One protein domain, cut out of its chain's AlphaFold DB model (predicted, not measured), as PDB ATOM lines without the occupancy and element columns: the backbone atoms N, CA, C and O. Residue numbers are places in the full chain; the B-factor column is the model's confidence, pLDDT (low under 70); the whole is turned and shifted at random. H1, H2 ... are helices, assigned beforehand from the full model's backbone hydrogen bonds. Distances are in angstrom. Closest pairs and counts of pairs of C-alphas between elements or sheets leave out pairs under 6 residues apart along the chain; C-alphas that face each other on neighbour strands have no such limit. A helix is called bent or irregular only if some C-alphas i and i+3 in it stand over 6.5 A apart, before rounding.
ATOM      1  N   LEU A  26     -37.681 -22.001  53.096       82.50
ATOM      2  CA  LEU A  26     -36.482 -22.582  53.722       82.50
ATOM      3  C   LEU A  26     -35.851 -23.699  52.874       82.50
ATOM      4  O   LEU A  26     -34.634 -23.839  52.812       82.50
ATOM      5  N   VAL A  27     -36.676 -24.477  52.168       85.56
ATOM      6  CA  VAL A  27     -36.219 -25.527  51.247       85.56
ATOM      7  C   VAL A  27     -35.470 -24.943  50.045       85.56
ATOM      8  O   VAL A  27     -34.449 -25.496  49.643       85.56
ATOM      9  N   ALA A  28     -35.942 -23.827  49.484       84.12
ATOM     10  CA  ALA A  28     -35.292 -23.140  48.370       84.12
ATOM     11  C   ALA A  28     -33.955 -22.511  48.789       84.12
ATOM     12  O   ALA A  28     -32.967 -22.669  48.069       84.12
ATOM     13  N   GLU A  29     -33.890 -21.877  49.962       83.56
ATOM     14  CA  GLU A  29     -32.628 -21.375  50.523       83.56
ATOM     15  C   GLU A  29     -31.646 -22.510  50.812       83.56
ATOM     16  O   GLU A  29     -30.473 -22.426  50.446       83.56
ATOM     17  N   PHE A  30     -32.122 -23.620  51.381       83.12
ATOM     18  CA  PHE A  30     -31.298 -24.799  51.637       83.12
ATOM     19  C   PHE A  30     -30.739 -25.396  50.340       83.12
ATOM     20  O   PHE A  30     -29.557 -25.737  50.266       83.12
ATOM     21  N   PHE A  31     -31.556 -25.474  49.284       81.75
ATOM     22  CA  PHE A  31     -31.112 -25.933  47.966       81.75
ATOM     23  C   PHE A  31     -30.117 -24.960  47.322       81.75
ATOM     24  O   PHE A  31     -29.137 -25.398  46.711       81.75
ATOM     25  N   ALA A  32     -30.321 -23.651  47.487       80.75
ATOM     26  CA  ALA A  32     -29.390 -22.623  47.032       80.75
ATOM     27  C   ALA A  32     -28.034 -22.731  47.758       80.75
ATOM     28  O   ALA A  32     -26.990 -22.714  47.099       80.75
ATOM     29  N   PHE A  33     -28.041 -22.955  49.077       77.62
ATOM     30  CA  PHE A  33     -26.849 -23.216  49.893       77.62
ATOM     31  C   PHE A  33     -26.121 -24.498  49.481       77.62
ATOM     32  O   PHE A  33     -24.892 -24.500  49.327       77.62
ATOM     33  N   LEU A  34     -26.874 -25.579  49.248       78.00
ATOM     34  CA  LEU A  34     -26.343 -26.833  48.722       78.00
ATOM     35  C   LEU A  34     -25.652 -26.597  47.379       78.00
ATOM     36  O   LEU A  34     -24.518 -27.027  47.188       78.00
ATOM     37  N   ARG A  35     -26.299 -25.876  46.459       74.62
ATOM     38  CA  ARG A  35     -25.739 -25.572  45.136       74.62
ATOM     39  C   ARG A  35     -24.455 -24.746  45.228       74.62
ATOM     40  O   ARG A  35     -23.554 -24.955  44.415       74.62
ATOM     41  N   HIS A  36     -24.374 -23.835  46.197       76.06
ATOM     42  CA  HIS A  36     -23.208 -22.977  46.407       76.06
ATOM     43  C   HIS A  36     -21.990 -23.761  46.923       76.06
ATOM     44  O   HIS A  36     -20.872 -23.507  46.490       76.06
ATOM     45  N   ASN A  37     -22.203 -24.769  47.775       75.06
ATOM     46  CA  ASN A  37     -21.119 -25.533  48.404       75.06
ATOM     47  C   ASN A  37     -20.759 -26.841  47.672       75.06
ATOM     48  O   ASN A  37     -19.635 -27.327  47.782       75.06
ATOM     49  N   LYS A  38     -21.691 -27.462  46.936       69.94
ATOM     50  CA  LYS A  38     -21.571 -28.895  46.621       69.94
ATOM     51  C   LYS A  38     -20.927 -29.278  45.298       69.94
ATOM     52  O   LYS A  38     -20.676 -30.464  45.136       69.94
ATOM     53  N   LYS A  39     -20.611 -28.378  44.360       65.06
ATOM     54  CA  LYS A  39     -20.033 -28.840  43.077       65.06
ATOM     55  C   LYS A  39     -18.743 -29.644  43.287       65.06
ATOM     56  O   LYS A  39     -18.627 -30.729  42.747       65.06
ATOM     57  N   TRP A  40     -17.840 -29.185  44.151       75.06
ATOM     58  CA  TRP A  40     -16.566 -29.873  44.401       75.06
ATOM     59  C   TRP A  40     -16.656 -31.095  45.328       75.06
ATOM     60  O   TRP A  40     -15.848 -32.002  45.191       75.06
ATOM     61  N   TRP A  41     -17.637 -31.157  46.236       78.75
ATOM     62  CA  TRP A  41     -17.813 -32.284  47.173       78.75
ATOM     63  C   TRP A  41     -18.780 -33.367  46.672       78.75
ATOM     64  O   TRP A  41     -18.650 -34.535  47.025       78.75
ATOM     65  N   LEU A  42     -19.752 -33.008  45.832       82.00
ATOM     66  CA  LEU A  42     -20.700 -33.958  45.247       82.00
ATOM     67  C   LEU A  42     -20.069 -34.741  44.095       82.00
ATOM     68  O   LEU A  42     -20.396 -35.909  43.915       82.00
ATOM     69  N   ILE A  43     -19.152 -34.114  43.347       87.56
ATOM     70  CA  ILE A  43     -18.406 -34.769  42.267       87.56
ATOM     71  C   ILE A  43     -17.689 -36.038  42.755       87.56
ATOM     72  O   ILE A  43     -17.964 -37.082  42.176       87.56
ATOM     73  N   PRO A  44     -16.837 -36.025  43.803       87.81
ATOM     74  CA  PRO A  44     -16.143 -37.236  44.245       87.81
ATOM     75  C   PRO A  44     -17.099 -38.328  44.740       87.81
ATOM     76  O   PRO A  44     -16.865 -39.502  44.470       87.81
ATOM     77  N   LEU A  45     -18.211 -37.963  45.390       89.50
ATOM     78  CA  LEU A  45     -19.221 -38.931  45.828       89.50
ATOM     79  C   LEU A  45     -19.946 -39.584  44.640       89.50
ATOM     80  O   LEU A  45     -20.071 -40.806  44.580       89.50
ATOM     81  N   LEU A  46     -20.403 -38.777  43.679       90.56
ATOM     82  CA  LEU A  46     -21.041 -39.266  42.453       90.56
ATOM     83  C   LEU A  46     -20.070 -40.084  41.603       90.56
ATOM     84  O   LEU A  46     -20.457 -41.105  41.042       90.56
ATOM     85  N   PHE A  47     -18.808 -39.665  41.535       94.12
ATOM     86  CA  PHE A  47     -17.760 -40.380  40.823       94.12
ATOM     87  C   PHE A  47     -17.509 -41.757  41.445       94.12
ATOM     88  O   PHE A  47     -17.488 -42.747  40.721       94.12
ATOM     89  N   ALA A  48     -17.411 -41.852  42.775       94.31
ATOM     90  CA  ALA A  48     -17.274 -43.135  43.464       94.31
ATOM     91  C   ALA A  48     -18.470 -44.068  43.202       94.31
ATOM     92  O   ALA A  48     -18.274 -45.247  42.913       94.31
ATOM     93  N   LEU A  49     -19.701 -43.541  43.231       94.25
ATOM     94  CA  LEU A  49     -20.913 -44.294  42.881       94.25
ATOM     95  C   LEU A  49     -20.889 -44.790  41.429       94.25
ATOM     96  O   LEU A  49     -21.273 -45.927  41.159       94.25
ATOM     97  N   LEU A  50     -20.417 -43.959  40.501       94.25
ATOM     98  CA  LEU A  50     -20.323 -44.302  39.084       94.25
ATOM     99  C   LEU A  50     -19.249 -45.366  38.824       94.25
ATOM    100  O   LEU A  50     -19.495 -46.317  38.082       94.25
ATOM    101  N   VAL A  51     -18.090 -45.252  39.476       93.50
ATOM    102  CA  VAL A  51     -17.043 -46.283  39.453       93.50
ATOM    103  C   VAL A  51     -17.587 -47.592  40.019       93.50
ATOM    104  O   VAL A  51     -17.471 -48.625  39.365       93.50
ATOM    105  N   LEU A  52     -18.255 -47.559  41.176       90.94
ATOM    106  CA  LEU A  52     -18.840 -48.751  41.792       90.94
ATOM    107  C   LEU A  52     -19.900 -49.407  40.892       90.94
ATOM    108  O   LEU A  52     -19.889 -50.624  40.719       90.94
ATOM    109  N   GLY A  53     -20.780 -48.614  40.277       89.56
ATOM    110  CA  GLY A  53     -21.770 -49.111  39.318       89.56
ATOM    111  C   GLY A  53     -21.123 -49.731  38.078       89.56
ATOM    112  O   GLY A  53     -21.536 -50.801  37.636       89.56
ATOM    113  N   THR A  54     -20.058 -49.115  37.563       86.88
ATOM    114  CA  THR A  54     -19.285 -49.654  36.434       86.88
ATOM    115  C   THR A  54     -18.650 -50.993  36.802       86.88
ATOM    116  O   THR A  54     -18.772 -51.953  36.047       86.88
ATOM    117  N   VAL A  55     -18.039 -51.093  37.986       85.12
ATOM    118  CA  VAL A  55     -17.462 -52.344  38.495       85.12
ATOM    119  C   VAL A  55     -18.531 -53.424  38.658       85.12
ATOM    120  O   VAL A  55     -18.282 -54.561  38.278       85.12
ATOM    121  N   MET A  56     -19.727 -53.094  39.152       85.00
ATOM    122  CA  MET A  56     -20.835 -54.054  39.269       85.00
ATOM    123  C   MET A  56     -21.288 -54.591  37.904       85.00
ATOM    124  O   MET A  56     -21.486 -55.795  37.752       85.00
ATOM    125  N   ILE A  57     -21.417 -53.719  36.900       82.81
ATOM    126  CA  ILE A  57     -21.813 -54.115  35.539       82.81
ATOM    127  C   ILE A  57     -20.728 -54.990  34.900       82.81
ATOM    128  O   ILE A  57     -21.029 -56.056  34.360       82.81
ATOM    129  N   VAL A  58     -19.464 -54.569  34.992       80.12
ATOM    130  CA  VAL A  58     -18.325 -55.311  34.433       80.12
ATOM    131  C   VAL A  58     -18.125 -56.636  35.168       80.12
ATOM    132  O   VAL A  58     -17.898 -57.650  34.521       80.12
ATOM    133  N   GLY A  59     -18.265 -56.657  36.494       70.50
ATOM    134  CA  GLY A  59     -18.129 -57.854  37.324       70.50
ATOM    135  C   GLY A  59     -19.253 -58.877  37.135       70.50
ATOM    136  O   GLY A  59     -19.008 -60.070  37.289       70.50
ATOM    137  N   GLY A  60     -20.466 -58.435  36.780       69.38
ATOM    138  CA  GLY A  60     -21.581 -59.317  36.414       69.38
ATOM    139  C   GLY A  60     -21.517 -59.826  34.969       69.38
ATOM    140  O   GLY A  60     -21.996 -60.921  34.675       69.38
ATOM    141  N   SER A  61     -20.905 -59.064  34.058       64.81
ATOM    142  CA  SER A  61     -20.491 -59.580  32.750       64.81
ATOM    143  C   SER A  61     -19.274 -60.494  32.926       64.81
ATOM    144  O   SER A  61     -18.511 -60.327  33.870       64.81
ATOM    145  N   GLY A  62     -19.041 -61.463  32.040       65.44
ATOM    146  CA  GLY A  62     -17.923 -62.421  32.135       65.44
ATOM    147  C   GLY A  62     -16.502 -61.824  32.077       65.44
ATOM    148  O   GLY A  62     -15.570 -62.533  31.719       65.44
ATOM    149  N   ALA A  63     -16.325 -60.539  32.396       64.81
ATOM    150  CA  ALA A  63     -15.060 -59.831  32.501       64.81
ATOM    151  C   ALA A  63     -14.355 -60.004  33.866       64.81
ATOM    152  O   ALA A  63     -13.176 -59.665  33.989       64.81
ATOM    153  N   ALA A  64     -15.025 -60.595  34.864       65.94
ATOM    154  CA  ALA A  64     -14.431 -60.976  36.152       65.94
ATOM    155  C   ALA A  64     -13.068 -61.718  36.060       65.94
ATOM    156  O   ALA A  64     -12.187 -61.410  36.866       65.94
ATOM    157  N   PRO A  65     -12.811 -62.626  35.089       62.09
ATOM    158  CA  PRO A  65     -11.528 -63.326  34.981       62.09
ATOM    159  C   PRO A  65     -10.359 -62.419  34.588       62.09
ATOM    160  O   PRO A  65      -9.229 -62.711  34.953       62.09
ATOM    161  N   PHE A  66     -10.595 -61.316  33.868       64.38
ATOM    162  CA  PHE A  66      -9.519 -60.425  33.413       64.38
ATOM    163  C   PHE A  66      -9.028 -59.485  34.518       64.38
ATOM    164  O   PHE A  66      -7.872 -59.077  34.495       64.38
ATOM    165  N   ILE A  67      -9.880 -59.186  35.509       63.75
ATOM    166  CA  ILE A  67      -9.481 -58.442  36.714       63.75
ATOM    167  C   ILE A  67      -8.506 -59.284  37.545       63.75
ATOM    168  O   ILE A  67      -7.507 -58.756  38.019       63.75
ATOM    169  N   TYR A  68      -8.768 -60.589  37.680       59.81
ATOM    170  CA  TYR A  68      -7.873 -61.508  38.387       59.81
ATOM    171  C   TYR A  68      -6.662 -61.937  37.559       59.81
ATOM    172  O   TYR A  68      -5.618 -62.168  38.138       59.81
ATOM    173  N   ALA A  69      -6.758 -62.019  36.230       65.75
ATOM    174  CA  ALA A  69      -5.634 -62.442  35.389       65.75
ATOM    175  C   ALA A  69      -4.498 -61.402  35.272       65.75
ATOM    176  O   ALA A  69      -3.435 -61.726  34.749       65.75
ATOM    177  N   LEU A  70      -4.724 -60.157  35.707       60.00
ATOM    178  CA  LEU A  70      -3.713 -59.091  35.750       60.00
ATOM    179  C   LEU A  70      -2.894 -59.072  37.058       60.00
ATOM    180  O   LEU A  70      -1.956 -58.278  37.152       60.00
ATOM    181  N   PHE A  71      -3.235 -59.920  38.034       60.91
ATOM    182  CA  PHE A  71      -2.524 -60.112  39.304       60.91
ATOM    183  C   PHE A  71      -2.044 -61.561  39.435       60.91
ATOM    184  O   PHE A  71      -0.968 -61.753  40.042       60.91
TER     185      PHE A  71
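Overview. This is residues 26 to 71 of the 71 residues of an uncharacterized protein of Deltaproteobacteria bacterium (UniProt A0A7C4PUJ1). One long helix, H1, is bent into an open L of a shorter arm, H1a, and a longer arm, H1b, and a short helix, H2, turns off at the far end of H1b, so that the chain makes a zigzag of three helical pieces with no packed core. Residues 26 to 33, 35 to 41 and 43 to 54 stand free. The printed part has 46 residues with two named helices, H1 then H2, and no named strand; the class is all helix. It is extended, with a radius of gyration of the C-alphas of 17.5 A, and its C-alphas span 52 by 18 by 8 A.

Along the chain. H1, residues 26 to 60, was assigned as one helix by its hydrogen bonds but is bent: C-alphas 37 and 40 are 7.5 A apart. Its arm H1a, residues 26 to 37, begins at C-alpha 26 at (-36.482, -22.582, 53.722) and is 16.5 A long from first to last C-alpha. Residues 38 and 39 belong to neither arm. H1b, residues 40 to 60, runs 30.9 A from C-alpha 40 at (-16.566, -29.873, 44.401). H2, residues 64 to 69, is 9.0 A long and ends at C-alpha 69 at (-5.634, -62.442, 35.389).

Arrangement. H1a and H1b are about perpendicular, at 82 degrees. H1b and H2 are close but not clearly touching; their closest C-alphas, those of Val 58 and Ala 64, are 7.1 A apart. Their lines are about perpendicular, at 87 degrees. H1a and H2 are apart. Every O i to N i+4 pair is within hydrogen-bond range in H1a, against 15 of 17 in H1b and 1 of 2 in H2.

Size, cuts and confidence. The two C-alphas farthest apart, those of Leu 26 and Ala 69, are 53.6 A apart. The printed part has no cut and ends at Phe 71, the chain's last residue. The link from H1 to H2 is tight, with 3 residues. The mean pLDDT of the printed part is 78.2; residues 38 to 39 and 60 to 71 are under 70.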